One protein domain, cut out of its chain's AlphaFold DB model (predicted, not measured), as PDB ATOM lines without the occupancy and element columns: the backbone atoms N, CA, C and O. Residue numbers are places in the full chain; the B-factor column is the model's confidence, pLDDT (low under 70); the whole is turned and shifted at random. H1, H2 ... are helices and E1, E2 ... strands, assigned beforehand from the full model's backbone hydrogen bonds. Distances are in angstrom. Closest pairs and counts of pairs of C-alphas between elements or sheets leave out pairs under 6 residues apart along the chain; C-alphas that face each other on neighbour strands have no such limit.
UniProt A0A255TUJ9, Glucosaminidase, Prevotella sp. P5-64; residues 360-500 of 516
ATOM      1  N   TRP A 360      18.660 -43.284 -20.578       86.38
ATOM      2  CA  TRP A 360      19.704 -42.703 -21.414       86.38
ATOM      3  C   TRP A 360      21.030 -43.418 -21.254       86.38
ATOM      4  O   TRP A 360      21.649 -43.796 -22.250       86.38
ATOM      5  N   MET A 361      21.406 -43.709 -20.015       83.25
ATOM      6  CA  MET A 361      22.580 -44.506 -19.705       83.25
ATOM      7  C   MET A 361      22.495 -45.877 -20.374       83.25
ATOM      8  O   MET A 361      23.398 -46.246 -21.122       83.25
ATOM      9  N   LYS A 362      21.383 -46.604 -20.200       81.06
ATOM     10  CA  LYS A 362      21.178 -47.909 -20.849       81.06
ATOM     11  C   LYS A 362      21.285 -47.817 -22.370       81.06
ATOM     12  O   LYS A 362      21.968 -48.641 -22.972       81.06
ATOM     13  N   LYS A 363      20.656 -46.808 -22.982       83.62
ATOM     14  CA  LYS A 363      20.652 -46.618 -24.438       83.62
ATOM     15  C   LYS A 363      22.040 -46.312 -24.994       83.62
ATOM     16  O   LYS A 363      22.391 -46.853 -26.042       83.62
ATOM     17  N   ILE A 364      22.828 -45.465 -24.327       83.00
ATOM     18  CA  ILE A 364      24.198 -45.187 -24.770       83.00
ATOM     19  C   ILE A 364      25.070 -46.425 -24.593       83.00
ATOM     20  O   ILE A 364      25.773 -46.798 -25.520       83.00
ATOM     21  N   LEU A 365      25.015 -47.091 -23.441       77.00
ATOM     22  CA  LEU A 365      25.861 -48.257 -23.171       77.00
ATOM     23  C   LEU A 365      25.552 -49.447 -24.088       77.00
ATOM     24  O   LEU A 365      26.441 -50.241 -24.375       77.00
ATOM     25  N   SER A 366      24.319 -49.562 -24.588       74.19
ATOM     26  CA  SER A 366      23.970 -50.545 -25.618       74.19
ATOM     27  C   SER A 366      24.371 -50.128 -27.038       74.19
ATOM     28  O   SER A 366      24.195 -50.914 -27.967       74.19
ATOM     29  N   SER A 367      24.850 -48.897 -27.240       76.44
ATOM     30  CA  SER A 367      25.156 -48.353 -28.562       76.44
ATOM     31  C   SER A 367      26.604 -48.593 -28.982       76.44
ATOM     32  O   SER A 367      27.513 -48.742 -28.160       76.44
ATOM     33  N   GLU A 368      26.818 -48.553 -30.299       73.38
ATOM     34  CA  GLU A 368      28.140 -48.570 -30.934       73.38
ATOM     35  C   GLU A 368      29.024 -47.392 -30.460       73.38
ATOM     36  O   GLU A 368      30.247 -47.521 -30.412       73.38
ATOM     37  N   ASP A 369      28.408 -46.274 -30.050       69.75
ATOM     38  CA  ASP A 369      29.069 -45.006 -29.709       69.75
ATOM     39  C   ASP A 369      29.648 -44.941 -28.295       69.75
ATOM     40  O   ASP A 369      30.515 -44.103 -28.037       69.75
ATOM     41  N   SER A 370      29.206 -45.805 -27.375       64.56
ATOM     42  CA  SER A 370      29.801 -45.876 -26.031       64.56
ATOM     43  C   SER A 370      31.252 -46.346 -26.077       64.56
ATOM     44  O   SER A 370      32.039 -46.112 -25.158       64.56
ATOM     45  N   GLY A 371      31.610 -47.103 -27.121       57.97
ATOM     46  CA  GLY A 371      32.879 -47.802 -27.188       57.97
ATOM     47  C   GLY A 371      33.091 -48.831 -26.061       57.97
ATOM     48  O   GLY A 371      34.142 -49.474 -26.018       57.97
ATOM     49  N   MET A 372      32.102 -49.014 -25.187       59.91
ATOM     50  CA  MET A 372      31.996 -50.087 -24.211       59.91
ATOM     51  C   MET A 372      31.345 -51.259 -24.932       59.91
ATOM     52  O   MET A 372      30.179 -51.584 -24.735       59.91
ATOM     53  N   SER A 373      32.084 -51.848 -25.874       51.34
ATOM     54  CA  SER A 373      31.606 -53.034 -26.574       51.34
ATOM     55  C   SER A 373      31.305 -54.105 -25.532       51.34
ATOM     56  O   SER A 373      32.189 -54.465 -24.752       51.34
ATOM     57  N   MET A 374      30.059 -54.588 -25.509       53.78
ATOM     58  CA  MET A 374      29.687 -55.740 -24.698       53.78
ATOM     59  C   MET A 374      30.553 -56.921 -25.119       53.78
ATOM     60  O   MET A 374      30.349 -57.509 -26.178       53.78
ATOM     61  N   ASN A 375      31.565 -57.170 -24.292       57.06
ATOM     62  CA  ASN A 375      32.331 -58.390 -24.143       57.06
ATOM     63  C   ASN A 375      32.227 -59.385 -25.321       57.06
ATOM     64  O   ASN A 375      31.576 -60.427 -25.209       57.06
ATOM     65  N   PRO A 376      32.876 -59.097 -26.464       46.28
ATOM     66  CA  PRO A 376      32.728 -59.911 -27.670       46.28
ATOM     67  C   PRO A 376      33.241 -61.353 -27.502       46.28
ATOM     68  O   PRO A 376      32.879 -62.220 -28.296       46.28
ATOM     69  N   ASN A 377      34.046 -61.614 -26.464       55.75
ATOM     70  CA  ASN A 377      34.641 -62.917 -26.164       55.75
ATOM     71  C   ASN A 377      33.995 -63.635 -24.964       55.75
ATOM     72  O   ASN A 377      34.397 -64.756 -24.659       55.75
ATOM     73  N   GLY A 378      33.023 -63.019 -24.280       59.56
ATOM     74  CA  GLY A 378      32.415 -63.590 -23.072       59.56
ATOM     75  C   GLY A 378      33.362 -63.686 -21.864       59.56
ATOM     76  O   GLY A 378      33.181 -64.565 -21.029       59.56
ATOM     77  N   ASP A 379      34.379 -62.822 -21.775       68.62
ATOM     78  CA  ASP A 379      35.281 -62.701 -20.626       68.62
ATOM     79  C   ASP A 379      34.543 -62.161 -19.378       68.62
ATOM     80  O   ASP A 379      34.150 -60.989 -19.357       68.62
ATOM     81  N   PRO A 380      34.372 -62.961 -18.313       72.38
ATOM     82  CA  PRO A 380      33.640 -62.543 -17.117       72.38
ATOM     83  C   PRO A 380      34.231 -61.306 -16.425       72.38
ATOM     84  O   PRO A 380      33.508 -60.573 -15.753       72.38
ATOM     85  N   VAL A 381      35.535 -61.047 -16.578       71.06
ATOM     86  CA  VAL A 381      36.205 -59.888 -15.968       71.06
ATOM     87  C   VAL A 381      35.739 -58.591 -16.625       71.06
ATOM     88  O   VAL A 381      35.505 -57.601 -15.932       71.06
ATOM     89  N   ILE A 382      35.531 -58.607 -17.946       72.31
ATOM     90  CA  ILE A 382      35.012 -57.457 -18.694       72.31
ATOM     91  C   ILE A 382      33.572 -57.163 -18.262       72.31
ATOM     92  O   ILE A 382      33.239 -56.008 -18.004       72.31
ATOM     93  N   ASP A 383      32.734 -58.192 -18.103       75.31
ATOM     94  CA  ASP A 383      31.349 -58.019 -17.642       75.31
ATOM     95  C   ASP A 383      31.289 -57.443 -16.225       75.31
ATOM     96  O   ASP A 383      30.488 -56.547 -15.944       75.31
ATOM     97  N   MET A 384      32.170 -57.906 -15.333       77.19
ATOM     98  CA  MET A 384      32.287 -57.340 -13.992       77.19
ATOM     99  C   MET A 384      32.752 -55.880 -14.029       77.19
ATOM    100  O   MET A 384      32.176 -55.053 -13.319       77.19
ATOM    101  N   ALA A 385      33.740 -55.544 -14.864       77.06
ATOM    102  CA  ALA A 385      34.249 -54.181 -14.994       77.06
ATOM    103  C   ALA A 385      33.180 -53.225 -15.539       77.06
ATOM    104  O   ALA A 385      33.010 -52.129 -15.007       77.06
ATOM    105  N   MET A 386      32.409 -53.659 -16.540       77.94
ATOM    106  CA  MET A 386      31.299 -52.878 -17.088       77.94
ATOM    107  C   MET A 386      30.176 -52.721 -16.067       77.94
ATOM    108  O   MET A 386      29.715 -51.609 -15.846       77.94
ATOM    109  N   THR A 387      29.796 -53.793 -15.368       80.88
ATOM    110  CA  THR A 387      28.770 -53.733 -14.310       80.88
ATOM    111  C   THR A 387      29.190 -52.797 -13.173       80.88
ATOM    112  O   THR A 387      28.377 -52.032 -12.647       80.88
ATOM    113  N   LEU A 388      30.470 -52.830 -12.791       85.44
ATOM    114  CA  LEU A 388      31.042 -51.920 -11.804       85.44
ATOM    115  C   LEU A 388      30.965 -50.470 -12.295       85.44
ATOM    116  O   LEU A 388      30.491 -49.608 -11.557       85.44
ATOM    117  N   PHE A 389      31.390 -50.219 -13.535       84.88
ATOM    118  CA  PHE A 389      31.338 -48.902 -14.159       84.88
ATOM    119  C   PHE A 389      29.908 -48.353 -14.161       84.88
ATOM    120  O   PHE A 389      29.667 -47.281 -13.616       84.88
ATOM    121  N   THR A 390      28.929 -49.112 -14.659       81.38
ATOM    122  CA  THR A 390      27.524 -48.673 -14.686       81.38
ATOM    123  C   THR A 390      26.971 -48.402 -13.293       81.38
ATOM    124  O   THR A 390      26.298 -47.400 -13.081       81.38
ATOM    125  N   SER A 391      27.289 -49.258 -12.320       85.50
ATOM    126  CA  SER A 391      26.791 -49.113 -10.948       85.50
ATOM    127  C   SER A 391      27.370 -47.874 -10.260       85.50
ATOM    128  O   SER A 391      26.649 -47.133  -9.595       85.50
ATOM    129  N   LEU A 392      28.667 -47.616 -10.448       86.31
ATOM    130  CA  LEU A 392      29.324 -46.415  -9.933       86.31
ATOM    131  C   LEU A 392      28.844 -45.151 -10.635       86.31
ATOM    132  O   LEU A 392      28.715 -44.121  -9.988       86.31
ATOM    133  N   MET A 393      28.552 -45.229 -11.929       83.81
ATOM    134  CA  MET A 393      28.001 -44.125 -12.701       83.81
ATOM    135  C   MET A 393      26.616 -43.727 -12.189       83.81
ATOM    136  O   MET A 393      26.388 -42.551 -11.910       83.81
ATOM    137  N   THR A 394      25.716 -44.697 -11.991       83.38
ATOM    138  CA  THR A 394      24.402 -44.463 -11.372       83.38
ATOM    139  C   THR A 394      24.554 -43.832  -9.993       83.38
ATOM    140  O   THR A 394      23.908 -42.825  -9.713       83.38
ATOM    141  N   LEU A 395      25.453 -44.367  -9.158       84.25
ATOM    142  CA  LEU A 395      25.717 -43.796  -7.840       84.25
ATOM    143  C   LEU A 395      26.233 -42.355  -7.952       84.25
ATOM    144  O   LEU A 395      25.736 -41.490  -7.241       84.25
ATOM    145  N   ALA A 396      27.177 -42.086  -8.861       79.31
ATOM    146  CA  ALA A 396      27.793 -40.776  -9.063       79.31
ATOM    147  C   ALA A 396      26.786 -39.706  -9.503       79.31
ATOM    148  O   ALA A 396      26.791 -38.585  -8.998       79.31
ATOM    149  N   ILE A 397      25.870 -40.070 -10.397       77.56
ATOM    150  CA  ILE A 397      24.820 -39.180 -10.905       77.56
ATOM    151  C   ILE A 397      23.796 -38.823  -9.818       77.56
ATOM    152  O   ILE A 397      23.208 -37.743  -9.859       77.56
ATOM    153  N   GLN A 398      23.595 -39.699  -8.831       75.62
ATOM    154  CA  GLN A 398      22.695 -39.454  -7.701       75.62
ATOM    155  C   GLN A 398      23.299 -38.566  -6.599       75.62
ATOM    156  O   GLN A 398      22.564 -38.153  -5.703       75.62
ATOM    157  N   ILE A 399      24.612 -38.302  -6.616       64.56
ATOM    158  CA  ILE A 399      25.302 -37.526  -5.564       64.56
ATOM    159  C   ILE A 399      24.926 -36.057  -5.624       64.56
ATOM    160  O   ILE A 399      24.696 -35.418  -4.598       64.56
ATOM    161  N   ASP A 400      24.925 -35.510  -6.829       61.91
ATOM    162  CA  ASP A 400      24.789 -34.084  -6.986       61.91
ATOM    163  C   ASP A 400      23.302 -33.751  -7.067       61.91
ATOM    164  O   ASP A 400      22.538 -34.417  -7.768       61.91
ATOM    165  N   ASN A 401      22.893 -32.660  -6.418       67.31
ATOM    166  CA  ASN A 401      21.587 -32.007  -6.597       67.31
ATOM    167  C   ASN A 401      21.438 -31.410  -8.021       67.31
ATOM    168  O   ASN A 401      20.859 -30.342  -8.219       67.31
ATOM    169  N   LYS A 402      22.023 -32.088  -9.011       74.62
ATOM    170  CA  LYS A 402      22.008 -31.801 -10.430       74.62
ATOM    171  C   LYS A 402      20.580 -31.883 -10.933       74.62
ATOM    172  O   LYS A 402      19.822 -32.799 -10.605       74.62
ATOM    173  N   SER A 403      20.243 -30.922 -11.775       84.19
ATOM    174  CA  SER A 403      19.072 -31.007 -12.633       84.19
ATOM    175  C   SER A 403      19.137 -32.264 -13.505       84.19
ATOM    176  O   SER A 403      20.214 -32.794 -13.787       84.19
ATOM    177  N   GLU A 404      17.985 -32.739 -13.977       82.88
ATOM    178  CA  GLU A 404      17.931 -33.869 -14.913       82.88
ATOM    179  C   GLU A 404      18.815 -33.630 -16.148       82.88
ATOM    180  O   GLU A 404      19.508 -34.537 -16.592       82.88
ATOM    181  N   GLU A 405      18.899 -32.398 -16.652       82.38
ATOM    182  CA  GLU A 405      19.764 -32.050 -17.785       82.38
ATOM    183  C   GLU A 405      21.258 -32.238 -17.479       82.38
ATOM    184  O   GLU A 405      21.988 -32.816 -18.286       82.38
ATOM    185  N   GLU A 406      21.714 -31.831 -16.294       83.88
ATOM    186  CA  GLU A 406      23.100 -32.040 -15.861       83.88
ATOM    187  C   GLU A 406      23.415 -33.523 -15.641       83.88
ATOM    188  O   GLU A 406      24.530 -33.962 -15.926       83.88
ATOM    189  N   LYS A 407      22.439 -34.310 -15.172       85.62
ATOM    190  CA  LYS A 407      22.575 -35.768 -15.074       85.62
ATOM    191  C   LYS A 407      22.712 -36.399 -16.456       85.62
ATOM    192  O   LYS A 407      23.622 -37.193 -16.664       85.62
ATOM    193  N   MET A 408      21.865 -36.016 -17.412       86.69
ATOM    194  CA  MET A 408      21.929 -36.518 -18.791       86.69
ATOM    195  C   MET A 408      23.259 -36.159 -19.463       86.69
ATOM    196  O   MET A 408      23.842 -37.005 -20.143       86.69
ATOM    197  N   GLN A 409      23.770 -34.945 -19.234       86.06
ATOM    198  CA  GLN A 409      25.085 -34.537 -19.730       86.06
ATOM    199  C   GLN A 409      26.206 -35.355 -19.085       86.06
ATOM    200  O   GLN A 409      27.058 -35.872 -19.799       86.06
ATOM    201  N   ALA A 410      26.176 -35.546 -17.761       85.25
ATOM    202  CA  ALA A 410      27.151 -36.386 -17.071       85.25
ATOM    203  C   ALA A 410      27.130 -37.830 -17.598       85.25
ATOM    204  O   ALA A 410      28.184 -38.450 -17.729       85.25
ATOM    205  N   VAL A 411      25.947 -38.348 -17.959       85.81
ATOM    206  CA  VAL A 411      25.820 -39.657 -18.609       85.81
ATOM    207  C   VAL A 411      26.540 -39.684 -19.955       85.81
ATOM    208  O   VAL A 411      27.343 -40.584 -20.216       85.81
ATOM    209  N   THR A 412      26.260 -38.696 -20.805       86.81
ATOM    210  CA  THR A 412      26.874 -38.564 -22.130       86.81
ATOM    211  C   THR A 412      28.393 -38.433 -22.029       86.81
ATOM    212  O   THR A 412      29.111 -39.153 -22.723       86.81
ATOM    213  N   ASP A 413      28.888 -37.573 -21.136       84.38
ATOM    214  CA  ASP A 413      30.319 -37.336 -20.932       84.38
ATOM    215  C   ASP A 413      31.027 -38.591 -20.423       84.38
ATOM    216  O   ASP A 413      32.104 -38.936 -20.914       84.38
ATOM    217  N   ALA A 414      30.414 -39.307 -19.478       83.62
ATOM    218  CA  ALA A 414      31.008 -40.512 -18.923       83.62
ATOM    219  C   ALA A 414      31.097 -41.641 -19.949       83.62
ATOM    220  O   ALA A 414      32.099 -42.353 -20.005       83.62
ATOM    221  N   ALA A 415      30.079 -41.782 -20.799       79.81
ATOM    222  CA  ALA A 415      30.104 -42.757 -21.875       79.81
ATOM    223  C   ALA A 415      31.110 -42.385 -22.976       79.81
ATOM    224  O   ALA A 415      31.899 -43.234 -23.386       79.81
ATOM    225  N   ALA A 416      31.129 -41.122 -23.414       80.00
ATOM    226  CA  ALA A 416      32.025 -40.651 -24.470       80.00
ATOM    227  C   ALA A 416      33.504 -40.742 -24.061       80.00
ATOM    228  O   ALA A 416      34.345 -41.191 -24.842       80.00
ATOM    229  N   ASN A 417      33.816 -40.371 -22.816       79.94
ATOM    230  CA  ASN A 417      35.180 -40.396 -22.287       79.94
ATOM    231  C   ASN A 417      35.553 -41.736 -21.639       79.94
ATOM    232  O   ASN A 417      36.712 -41.941 -21.281       79.94
ATOM    233  N   ARG A 418      34.586 -42.653 -21.485       82.31
ATOM    234  CA  ARG A 418      34.723 -43.905 -20.723       82.31
ATOM    235  C   ARG A 418      35.269 -43.669 -19.317       82.31
ATOM    236  O   ARG A 418      36.130 -44.409 -18.841       82.31
ATOM    237  N   GLN A 419      34.788 -42.610 -18.680       87.75
ATOM    238  CA  GLN A 419      35.327 -42.099 -17.430       87.75
ATOM    239  C   GLN A 419      34.202 -41.661 -16.498       87.75
ATOM    240  O   GLN A 419      33.313 -40.929 -16.910       87.75
ATOM    241  N   ILE A 420      34.269 -42.046 -15.229       88.00
ATOM    242  CA  ILE A 420      33.378 -41.548 -14.180       88.00
ATOM    243  C   ILE A 420      34.217 -40.742 -13.202       88.00
ATOM    244  O   ILE A 420      35.209 -41.247 -12.675       88.00
ATOM    245  N   ASP A 421      33.794 -39.510 -12.946       86.94
ATOM    246  CA  ASP A 421      34.332 -38.704 -11.859       86.94
ATOM    247  C   ASP A 421      33.693 -39.147 -10.535       86.94
ATOM    248  O   ASP A 421      32.481 -39.063 -10.341       86.94
ATOM    249  N   LEU A 422      34.527 -39.662  -9.639       88.69
ATOM    250  CA  LEU A 422      34.176 -40.113  -8.295       88.69
ATOM    251  C   LEU A 422      34.655 -39.120  -7.226       88.69
ATOM    252  O   LEU A 422      34.545 -39.410  -6.036       88.69
ATOM    253  N   THR A 423      35.198 -37.963  -7.607       87.38
ATOM    254  CA  THR A 423      35.780 -36.989  -6.669       87.38
ATOM    255  C   THR A 423      34.753 -36.510  -5.641       87.38
ATOM    256  O   THR A 423      35.074 -36.372  -4.463       87.38
ATOM    257  N   SER A 424      33.482 -36.367  -6.028       82.88
ATOM    258  CA  SER A 424      32.398 -35.998  -5.106       82.88
ATOM    259  C   SER A 424      32.097 -37.062  -4.037       82.88
ATOM    260  O   SER A 424      31.593 -36.721  -2.968       82.88
ATOM    261  N   LEU A 425      32.457 -38.335  -4.260       80.81
ATOM    262  CA  LEU A 425      32.382 -39.396  -3.240       80.81
ATOM    263  C   LEU A 425      33.520 -39.320  -2.216       80.81
ATOM    264  O   LEU A 425      33.444 -39.934  -1.152       80.81
ATOM    265  N   LEU A 426      34.601 -38.623  -2.562       83.31
ATOM    266  CA  LEU A 426      35.877 -38.649  -1.861       83.31
ATOM    267  C   LEU A 426      36.382 -37.211  -1.682       83.31
ATOM    268  O   LEU A 426      37.338 -36.814  -2.344       83.31
ATOM    269  N   PRO A 427      35.781 -36.420  -0.776       75.06
ATOM    270  CA  PRO A 427      36.046 -34.982  -0.660       75.06
ATOM    271  C   PRO A 427      37.506 -34.629  -0.321       75.06
ATOM    272  O   PRO A 427      37.935 -33.499  -0.533       75.06
ATOM    273  N   GLN A 428      38.285 -35.584   0.196       80.69
ATOM    274  CA  GLN A 428      39.728 -35.451   0.419       80.69
ATOM    275  C   GLN A 428      40.589 -35.583  -0.856       80.69
ATOM    276  O   GLN A 428      41.801 -35.377  -0.790       80.69
ATOM    277  N   MET A 429      40.003 -35.954  -1.996       83.44
ATOM    278  CA  MET A 429      40.699 -36.118  -3.274       83.44
ATOM    279  C   MET A 429      40.539 -34.860  -4.128       83.44
ATOM    280  O   MET A 429      39.466 -34.268  -4.191       83.44
ATOM    281  N   LYS A 430      41.609 -34.464  -4.822       88.06
ATOM    282  CA  LYS A 430      41.552 -33.431  -5.865       88.06
ATOM    283  C   LYS A 430      41.035 -34.002  -7.181       88.06
ATOM    284  O   LYS A 430      40.347 -33.303  -7.914       88.06
ATOM    285  N   VAL A 431      41.395 -35.252  -7.471       90.06
ATOM    286  CA  VAL A 431      40.939 -36.013  -8.633       90.06
ATOM    287  C   VAL A 431      40.733 -37.459  -8.204       90.06
ATOM    288  O   VAL A 431      41.620 -38.060  -7.600       90.06
ATOM    289  N   CYS A 432      39.587 -38.037  -8.540       91.56
ATOM    290  CA  CYS A 432      39.364 -39.470  -8.454       91.56
ATOM    291  C   CYS A 432      38.507 -39.924  -9.633       91.56
ATOM    292  O   CYS A 432      37.294 -39.765  -9.608       91.56
ATOM    293  N   ASN A 433      39.128 -40.513 -10.652       92.06
ATOM    294  CA  ASN A 433      38.437 -40.969 -11.852       92.06
ATOM    295  C   ASN A 433      38.512 -42.486 -11.981       92.06
ATOM    296  O   ASN A 433      39.588 -43.072 -11.851       92.06
ATOM    297  N   LEU A 434      37.389 -43.116 -12.313       90.50
ATOM    298  CA  LEU A 434      37.376 -44.476 -12.840       90.50
ATOM    299  C   LEU A 434      37.335 -44.412 -14.366       90.50
ATOM    300  O   LEU A 434      36.394 -43.861 -14.923       90.50
ATOM    301  N   ILE A 435      38.324 -44.990 -15.037       89.06
ATOM    302  CA  ILE A 435      38.490 -44.954 -16.492       89.06
ATOM    303  C   ILE A 435      38.474 -46.386 -17.029       89.06
ATOM    304  O   ILE A 435      39.148 -47.258 -16.488       89.06
ATOM    305  N   ILE A 436      37.752 -46.638 -18.119       84.06
ATOM    306  CA  ILE A 436      37.814 -47.910 -18.846       84.06
ATOM    307  C   ILE A 436      38.706 -47.739 -20.075       84.06
ATOM    308  O   ILE A 436      38.309 -47.138 -21.077       84.06
ATOM    309  N   SER A 437      39.906 -48.317 -20.020       81.50
ATOM    310  CA  SER A 437      40.874 -48.299 -21.122       81.50
ATOM    311  C   SER A 437      41.237 -49.721 -21.531       81.50
ATOM    312  O   SER A 437      41.591 -50.531 -20.683       81.50
ATOM    313  N   ASP A 438      41.124 -50.049 -22.821       74.25
ATOM    314  CA  ASP A 438      41.357 -51.404 -23.352       74.25
ATOM    315  C   ASP A 438      40.638 -52.507 -22.548       74.25
ATOM    316  O   ASP A 438      41.206 -53.554 -22.248       74.25
ATOM    317  N   ASN A 439      39.381 -52.242 -22.171       71.62
ATOM    318  CA  ASN A 439      38.533 -53.098 -21.328       71.62
ATOM    319  C   ASN A 439      39.066 -53.355 -19.906       71.62
ATOM    320  O   ASN A 439      38.555 -54.236 -19.218       71.62
ATOM    321  N   ARG A 440      40.047 -52.574 -19.444       80.69
ATOM    322  CA  ARG A 440      40.569 -52.621 -18.076       80.69
ATOM    323  C   ARG A 440      40.088 -51.420 -17.257       80.69
ATOM    324  O   ARG A 440      40.177 -50.288 -17.745       80.69
ATOM    325  N   PRO A 441      39.587 -51.645 -16.029       88.50
ATOM    326  CA  PRO A 441      39.222 -50.578 -15.110       88.50
ATOM    327  C   PRO A 441      40.467 -49.986 -14.448       88.50
ATOM    328  O   PRO A 441      41.176 -50.653 -13.697       88.50
ATOM    329  N   LEU A 442      40.720 -48.711 -14.717       91.56
ATOM    330  CA  LEU A 442      41.815 -47.938 -14.153       91.56
ATOM    331  C   LEU A 442      41.259 -46.903 -13.182       91.56
ATOM    332  O   LEU A 442      40.389 -46.113 -13.535       91.56
ATOM    333  N   LEU A 443      41.785 -46.883 -11.967       93.50
ATOM    334  CA  LEU A 443      41.515 -45.857 -10.979       93.50
ATOM    335  C   LEU A 443      42.646 -44.826 -11.009       93.50
ATOM    336  O   LEU A 443      43.785 -45.139 -10.662       93.50
ATOM    337  N   GLN A 444      42.330 -43.603 -11.413       93.81
ATOM    338  CA  GLN A 444      43.234 -42.461 -11.348       93.81
ATOM    339  C   GLN A 444      42.926 -41.648 -10.093       93.81
ATOM    340  O   GLN A 444      41.789 -41.215  -9.908       93.81
ATOM    341  N   VAL A 445      43.935 -41.409  -9.255       92.19
ATOM    342  CA  VAL A 445      43.784 -40.656  -8.003       92.19
ATOM    343  C   VAL A 445      44.851 -39.578  -7.891       92.19
ATOM    344  O   VAL A 445      46.026 -39.845  -8.139       92.19
ATOM    345  N   ASP A 446      44.439 -38.391  -7.450       91.19
ATOM    346  CA  ASP A 446      45.301 -37.307  -6.983       91.19
ATOM    347  C   ASP A 446      44.712 -36.698  -5.699       91.19
ATOM    348  O   ASP A 446      43.585 -36.200  -5.698       91.19
ATOM    349  N   ASN A 447      45.464 -36.717  -4.597       86.12
ATOM    350  CA  ASN A 447      45.091 -36.055  -3.334       86.12
ATOM    351  C   ASN A 447      46.003 -34.863  -2.978       86.12
ATOM    352  O   ASN A 447      45.979 -34.348  -1.862       86.12
ATOM    353  N   GLY A 448      46.843 -34.424  -3.915       84.25
ATOM    354  CA  GLY A 448      47.866 -33.397  -3.741       84.25
ATOM    355  C   GLY A 448      49.179 -33.890  -3.131       84.25
ATOM    356  O   GLY A 448      50.163 -33.162  -3.206       84.25
ATOM    357  N   THR A 449      49.205 -35.093  -2.554       80.38
ATOM    358  CA  THR A 449      50.415 -35.740  -2.014       80.38
ATOM    359  C   THR A 449      50.821 -36.947  -2.854       80.38
ATOM    360  O   THR A 449      52.000 -37.150  -3.121       80.38
ATOM    361  N   VAL A 450      49.842 -37.737  -3.291       79.00
ATOM    362  CA  VAL A 450      50.020 -38.918  -4.132       79.00
ATOM    363  C   VAL A 450      49.227 -38.727  -5.411       79.00
ATOM    364  O   VAL A 450      48.062 -38.333  -5.359       79.00
ATOM    365  N   ASN A 451      49.863 -39.044  -6.535       90.00
ATOM    366  CA  ASN A 451      49.241 -39.111  -7.847       90.00
ATOM    367  C   ASN A 451      49.634 -40.436  -8.508       90.00
ATOM    368  O   ASN A 451      50.822 -40.715  -8.682       90.00
ATOM    369  N   PHE A 452      48.647 -41.274  -8.824       90.06
ATOM    370  CA  PHE A 452      48.880 -42.548  -9.497       90.06
ATOM    371  C   PHE A 452      47.676 -42.989 -10.332       90.06
ATOM    372  O   PHE A 452      46.552 -42.513 -10.171       90.06
ATOM    373  N   THR A 453      47.928 -43.942 -11.228       93.19
ATOM    374  CA  THR A 453      46.898 -44.721 -11.922       93.19
ATOM    375  C   THR A 453      47.091 -46.188 -11.565       93.19
ATOM    376  O   THR A 453      48.203 -46.703 -11.673       93.19
ATOM    377  N   HIS A 454      46.029 -46.849 -11.113       92.00
ATOM    378  CA  HIS A 454      46.045 -48.237 -10.647       92.00
ATOM    379  C   HIS A 454      45.011 -49.062 -11.400       92.00
ATOM    380  O   HIS A 454      43.858 -48.656 -11.507       92.00
ATOM    381  N   GLU A 455      45.407 -50.223 -11.909       92.88
ATOM    382  CA  GLU A 455      44.458 -51.178 -12.477       92.88
ATOM    383  C   GLU A 455      43.703 -51.871 -11.341       92.88
ATOM    384  O   GLU A 455      44.310 -52.526 -10.493       92.88
ATOM    385  N   ILE A 456      42.379 -51.711 -11.312       91.69
ATOM    386  CA  ILE A 456      41.543 -52.295 -10.265       91.69
ATOM    387  C   ILE A 456      41.629 -53.817 -10.363       91.69
ATOM    388  O   ILE A 456      41.242 -54.427 -11.359       91.69
ATOM    389  N   THR A 457      42.101 -54.440  -9.289       90.69
ATOM    390  CA  THR A 457      42.219 -55.894  -9.187       90.69
ATOM    391  C   THR A 457      40.848 -56.556  -9.052       90.69
ATOM    392  O   THR A 457      39.888 -55.959  -8.562       90.69
ATOM    393  N   ASN A 458      40.756 -57.851  -9.369       87.06
ATOM    394  CA  ASN A 458      39.519 -58.621  -9.182       87.06
ATOM    395  C   ASN A 458      38.991 -58.559  -7.736       87.06
ATOM    396  O   ASN A 458      37.787 -58.459  -7.522       87.06
ATOM    397  N   ALA A 459      39.878 -58.571  -6.736       88.44
ATOM    398  CA  ALA A 459      39.488 -58.488  -5.327       88.44
ATOM    399  C   ALA A 459      38.952 -57.099  -4.935       88.44
ATOM    400  O   ALA A 459      38.076 -56.984  -4.077       88.44
ATOM    401  N   GLU A 460      39.482 -56.028  -5.522       93.19
ATOM    402  CA  GLU A 460      38.960 -54.667  -5.337       93.19
ATOM    403  C   GLU A 460      37.620 -54.495  -6.051       93.19
ATOM    404  O   GLU A 460      36.676 -53.980  -5.459       93.19
ATOM    405  N   MET A 461      37.500 -55.017  -7.272       89.38
ATOM    406  CA  MET A 461      36.260 -55.008  -8.042       89.38
ATOM    407  C   MET A 461      35.130 -55.758  -7.326       89.38
ATOM    408  O   MET A 461      34.038 -55.211  -7.199       89.38
ATOM    409  N   ILE A 462      35.394 -56.948  -6.773       88.12
ATOM    410  CA  ILE A 462      34.412 -57.693  -5.965       88.12
ATOM    411  C   ILE A 462      33.975 -56.875  -4.743       88.12
ATOM    412  O   ILE A 462      32.783 -56.800  -4.456       88.12
ATOM    413  N   ARG A 463      34.909 -56.223  -4.036       91.50
ATOM    414  CA  ARG A 463      34.581 -55.381  -2.871       91.50
ATOM    415  C   ARG A 463      33.718 -54.179  -3.252       91.50
ATOM    416  O   ARG A 463      32.747 -53.888  -2.557       91.50
ATOM    417  N   LEU A 464      34.033 -53.511  -4.361       91.31
ATOM    418  CA  LEU A 464      33.224 -52.408  -4.880       91.31
ATOM    419  C   LEU A 464      31.824 -52.886  -5.289       91.31
ATOM    420  O   LEU A 464      30.831 -52.266  -4.922       91.31
ATOM    421  N   GLN A 465      31.722 -54.016  -5.988       88.75
ATOM    422  CA  GLN A 465      30.435 -54.593  -6.377       88.75
ATOM    423  C   GLN A 465      29.599 -55.031  -5.170       88.75
ATOM    424  O   GLN A 465      28.394 -54.807  -5.160       88.75
ATOM    425  N   GLN A 466      30.212 -55.605  -4.132       89.12
ATOM    426  CA  GLN A 466      29.523 -55.940  -2.882       89.12
ATOM    427  C   GLN A 466      28.987 -54.693  -2.175       89.12
ATOM    428  O   GLN A 466      27.870 -54.719  -1.663       89.12
ATOM    429  N   ALA A 467      29.755 -53.600  -2.169       88.88
ATOM    430  CA  ALA A 467      29.304 -52.323  -1.625       88.88
ATOM    431  C   ALA A 467      28.093 -51.772  -2.399       88.88
ATOM    432  O   ALA A 467      27.124 -51.333  -1.788       88.88
ATOM    433  N   LEU A 468      28.129 -51.839  -3.731       86.88
ATOM    434  CA  LEU A 468      27.087 -51.297  -4.612       86.88
ATOM    435  C   LEU A 468      25.820 -52.163  -4.661       86.88
ATOM    436  O   LEU A 468      24.706 -51.641  -4.669       86.88
ATOM    437  N   GLY A 469      25.984 -53.486  -4.683       83.56
ATOM    438  CA  GLY A 469      24.906 -54.465  -4.828       83.56
ATOM    439  C   GLY A 469      24.169 -54.804  -3.531       83.56
ATOM    440  O   GLY A 469      23.218 -55.585  -3.560       83.56
ATOM    441  N   ASN A 470      24.580 -54.250  -2.388       84.56
ATOM    442  CA  ASN A 470      23.921 -54.512  -1.115       84.56
ATOM    443  C   ASN A 470      22.590 -53.747  -1.021       84.56
ATOM    444  O   ASN A 470      22.558 -52.554  -0.721       84.56
ATOM    445  N   SER A 471      21.482 -54.457  -1.249       82.50
ATOM    446  CA  SER A 471      20.119 -53.911  -1.202       82.50
ATOM    447  C   SER A 471      19.685 -53.417   0.180       82.50
ATOM    448  O   SER A 471      18.687 -52.711   0.277       82.50
ATOM    449  N   ASN A 472      20.404 -53.787   1.244       85.94
ATOM    450  CA  ASN A 472      20.096 -53.369   2.613       85.94
ATOM    451  C   ASN A 472      20.760 -52.040   2.997       85.94
ATOM    452  O   ASN A 472      20.494 -51.524   4.081       85.94
ATOM    453  N   LEU A 473      21.648 -51.506   2.153       84.06
ATOM    454  CA  LEU A 473      22.317 -50.232   2.393       84.06
ATOM    455  C   LEU A 473      21.535 -49.086   1.756       84.06
ATOM    456  O   LEU A 473      21.090 -49.187   0.610       84.06
ATOM    457  N   SER A 474      21.429 -47.973   2.484       86.38
ATOM    458  CA  SER A 474      21.013 -46.703   1.888       86.38
ATOM    459  C   SER A 474      22.040 -46.247   0.846       86.38
ATOM    460  O   SER A 474      23.203 -46.652   0.897       86.38
ATOM    461  N   GLU A 475      21.657 -45.365  -0.079       80.56
ATOM    462  CA  GLU A 475      22.618 -44.813  -1.047       80.56
ATOM    463  C   GLU A 475      23.786 -44.097  -0.346       80.56
ATOM    464  O   GLU A 475      24.931 -44.235  -0.768       80.56
ATOM    465  N   ASP A 476      23.552 -43.435   0.794       84.00
ATOM    466  CA  ASP A 476      24.620 -42.858   1.627       84.00
ATOM    467  C   ASP A 476      25.578 -43.902   2.206       84.00
ATOM    468  O   ASP A 476      26.790 -43.673   2.282       84.00
ATOM    469  N   ASP A 477      25.061 -45.058   2.613       88.31
ATOM    470  CA  ASP A 477      25.893 -46.154   3.098       88.31
ATOM    471  C   ASP A 477      26.699 -46.794   1.969       88.31
ATOM    472  O   ASP A 477      27.885 -47.076   2.153       88.31
ATOM    473  N   LYS A 478      26.098 -46.964   0.784       88.44
ATOM    474  CA  LYS A 478      26.813 -47.429  -0.413       88.44
ATOM    475  C   LYS A 478      27.936 -46.466  -0.784       88.44
ATOM    476  O   LYS A 478      29.057 -46.910  -1.023       88.44
ATOM    477  N   ARG A 479      27.678 -45.151  -0.741       85.69
ATOM    478  CA  ARG A 479      28.697 -44.105  -0.937       85.69
ATOM    479  C   ARG A 479      29.863 -44.266   0.035       85.69
ATOM    480  O   ARG A 479      31.012 -44.346  -0.397       85.69
ATOM    481  N   ARG A 480      29.580 -44.369   1.338       88.31
ATOM    482  CA  ARG A 480      30.614 -44.571   2.370       88.31
ATOM    483  C   ARG A 480      31.404 -45.860   2.151       88.31
ATOM    484  O   ARG A 480      32.623 -45.863   2.318       88.31
ATOM    485  N   ALA A 481      30.733 -46.940   1.762       90.62
ATOM    486  CA  ALA A 481      31.374 -48.220   1.492       90.62
ATOM    487  C   ALA A 481      32.311 -48.146   0.272       90.62
ATOM    488  O   ALA A 481      33.464 -48.562   0.374       90.62
ATOM    489  N   VAL A 482      31.870 -47.546  -0.839       91.19
ATOM    490  CA  VAL A 482      32.713 -47.308  -2.026       91.19
ATOM    491  C   VAL A 482      33.916 -46.432  -1.674       91.19
ATOM    492  O   VAL A 482      35.050 -46.794  -1.989       91.19
ATOM    493  N   ALA A 483      33.691 -45.324  -0.962       90.88
ATOM    494  CA  ALA A 483      34.758 -44.425  -0.534       90.88
ATOM    495  C   ALA A 483      35.794 -45.135   0.355       90.88
ATOM    496  O   ALA A 483      36.997 -44.927   0.201       90.88
ATOM    497  N   SER A 484      35.340 -46.017   1.251       91.56
ATOM    498  CA  SER A 484      36.211 -46.845   2.091       91.56
ATOM    499  C   SER A 484      37.088 -47.787   1.261       91.56
ATOM    500  O   SER A 484      38.298 -47.855   1.482       91.56
ATOM    501  N   VAL A 485      36.511 -48.461   0.257       92.81
ATOM    502  CA  VAL A 485      37.278 -49.342  -0.636       92.81
ATOM    503  C   VAL A 485      38.333 -48.547  -1.405       92.81
ATOM    504  O   VAL A 485      39.499 -48.934  -1.389       92.81
ATOM    505  N   VAL A 486      37.961 -47.413  -2.009       91.06
ATOM    506  CA  VAL A 486      38.900 -46.560  -2.758       91.06
ATOM    507  C   VAL A 486      40.016 -46.023  -1.859       91.06
ATOM    508  O   VAL A 486      41.188 -46.117  -2.218       91.06
ATOM    509  N   ASN A 487      39.694 -45.538  -0.658       90.50
ATOM    510  CA  ASN A 487      40.706 -45.105   0.309       90.50
ATOM    511  C   ASN A 487      41.667 -46.247   0.681       90.50
ATOM    512  O   ASN A 487      42.869 -46.018   0.801       90.50
ATOM    513  N   GLY A 488      41.169 -47.480   0.811       91.06
ATOM    514  CA  GLY A 488      42.005 -48.658   1.040       91.06
ATOM    515  C   GLY A 488      43.020 -48.908  -0.083       91.06
ATOM    516  O   GLY A 488      44.175 -49.231   0.203       91.06
ATOM    517  N   ILE A 489      42.620 -48.705  -1.344       91.44
ATOM    518  CA  ILE A 489      43.517 -48.787  -2.512       91.44
ATOM    519  C   ILE A 489      44.606 -47.713  -2.412       91.44
ATOM    520  O   ILE A 489      45.792 -48.016  -2.531       91.44
ATOM    521  N   VAL A 490      44.213 -46.469  -2.125       88.69
ATOM    522  CA  VAL A 490      45.134 -45.323  -2.017       88.69
ATOM    523  C   VAL A 490      46.169 -45.529  -0.917       88.69
ATOM    524  O   VAL A 490      47.362 -45.365  -1.161       88.69
ATOM    525  N   VAL A 491      45.737 -45.941   0.278       89.25
ATOM    526  CA  VAL A 491      46.646 -46.207   1.402       89.25
ATOM    527  C   VAL A 491      47.604 -47.352   1.068       89.25
ATOM    528  O   VAL A 491      48.800 -47.244   1.332       89.25
ATOM    529  N   SER A 492      47.106 -48.422   0.441       88.56
ATOM    530  CA  SER A 492      47.943 -49.556   0.027       88.56
ATOM    531  C   SER A 492      49.011 -49.129  -0.978       88.56
ATOM    532  O   SER A 492      50.177 -49.500  -0.822       88.56
ATOM    533  N   GLN A 493      48.651 -48.296  -1.960       87.44
ATOM    534  CA  GLN A 493      49.628 -47.800  -2.924       87.44
ATOM    535  C   GLN A 493      50.635 -46.833  -2.320       87.44
ATOM    536  O   GLN A 493      51.826 -46.925  -2.609       87.44
ATOM    537  N   GLN A 494      50.198 -45.956  -1.420       85.00
ATOM    538  CA  GLN A 494      51.123 -45.065  -0.734       85.00
ATOM    539  C   GLN A 494      52.125 -45.839   0.135       85.00
ATOM    540  O   GLN A 494      53.311 -45.516   0.139       85.00
ATOM    541  N   MET A 495      51.689 -46.903   0.819       86.19
ATOM    542  CA  MET A 495      52.603 -47.787   1.553       86.19
ATOM    543  C   MET A 495      53.602 -48.482   0.622       86.19
ATOM    544  O   MET A 495      54.787 -48.539   0.948       86.19
ATOM    545  N   SER A 496      53.154 -48.969  -0.540       85.12
ATOM    546  CA  SER A 496      54.037 -49.597  -1.530       85.12
ATOM    547  C   SER A 496      55.092 -48.622  -2.061       85.12
ATOM    548  O   SER A 496      56.274 -48.966  -2.091       85.12
ATOM    549  N   GLN A 497      54.703 -47.389  -2.392       82.44
ATOM    550  CA  GLN A 497      55.634 -46.347  -2.837       82.44
ATOM    551  C   GLN A 497      56.643 -45.969  -1.747       82.44
ATOM    552  O   GLN A 497      57.839 -45.889  -2.023       82.44
ATOM    553  N   ASN A 498      56.186 -45.789  -0.504       84.62
ATOM    554  CA  ASN A 498      57.064 -45.477   0.625       84.62
ATOM    555  C   ASN A 498      58.082 -46.598   0.879       84.62
ATOM    556  O   ASN A 498      59.253 -46.324   1.143       84.62
ATOM    557  N   TYR A 499      57.654 -47.861   0.782       85.81
ATOM    558  CA  TYR A 499      58.546 -49.012   0.916       85.81
ATOM    559  C   TYR A 499      59.611 -49.029  -0.189       85.81
ATOM    560  O   TYR A 499      60.795 -49.173   0.109       85.81
ATOM    561  N   GLN A 500      59.207 -48.810  -1.444       80.62
ATOM    562  CA  GLN A 500      60.121 -48.757  -2.585       80.62
ATOM    563  C   GLN A 500      61.173 -47.649  -2.416       80.62
ATOM    564  O   GLN A 500      62.366 -47.902  -2.555       80.62
TER     565      GLN A 500
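What this domain is: This is residues 360 to 500 of the 516 residues of the protein "Glucosaminidase" of Prevotella sp. P5-64 (UniProt A0A255TUJ9). A twisted antiparallel sheet of four strands is partly covered on one face by two helices, H2 slantwise and H5 across, while H4 packs on both of these helices off the sheet. H3 is beside the sheet at edge strand E1, and the short H1 packs on H3. The printed part has 141 residues with five named helices and four named strands, in the order H1 H2 H3 E1 E2 E3 E4 H4 H5; the class is mixed, helices and strands. The whole is compact and rounded, with a radius of gyration of the C-alphas of 14.9 A and spans of 45 by 38 by 30 A.

How they stand to each other: Start at H1, residues 360 to 365, which touches H3, residues 404 to 417, at a shallow tilt of 7 degrees; the closest C-alphas, of Met 361 and Val 411, are 5.9 A apart. H2, residues 380 to 397, forms a helical hairpin with H3, touching it with residues 393 to 397 alone; the closest C-alphas, of Ile 397 and Lys 407, are 5.8 A apart. Next comes a meander, each strand the antiparallel neighbour of the one before: E1, residues 419 to 421, E2, 431 to 437, E3, 440 to 446, and E4, 451 to 455. Look for N 420 and O 434 at 2.8 A, N 433 and O 444 at 2.9 A, and N 443 and O 454 at 2.8 A, each within hydrogen-bond range. H3 stands at the sheet's level. H2 lies over E1, E2 and E3 at a height over the sheet of 9.3 A. H4, residues 458 to 469, touches H2 at a steep tilt of 44 degrees, with C-alphas 388 and 465 closest at 6.1 A. H5, residues 475 to 500, forms a helical hairpin with H4, the closest C-alphas, of Ala 467 and Ala 481, being 5.6 A apart. H5 lies on the same face as H2, making two layers, helices on one face of a sheet. In H1 to H5 every O i to N i+4 pair is within hydrogen-bond range.

Where its parts are: Find C-alpha 360 at (19.704, -42.703, -21.414), where H1 begins. From C-alpha 380 at (33.640, -62.543, -17.117), H2 runs 25.7 A; H3 then runs 19.9 A. E2 measures 17.5 A and E3 19.5 A. H5 runs 37.7 A to C-alpha 500 at (60.121, -48.757, -2.585).

The domain as a whole: The two C-alphas farthest apart, of Glu 404 and Gln 500, are 46.4 A apart. The printed part has no cut, and the link from H1 to H2 is long. Look for pLDDT under 70 at residues 369 to 379 and 399 to 401.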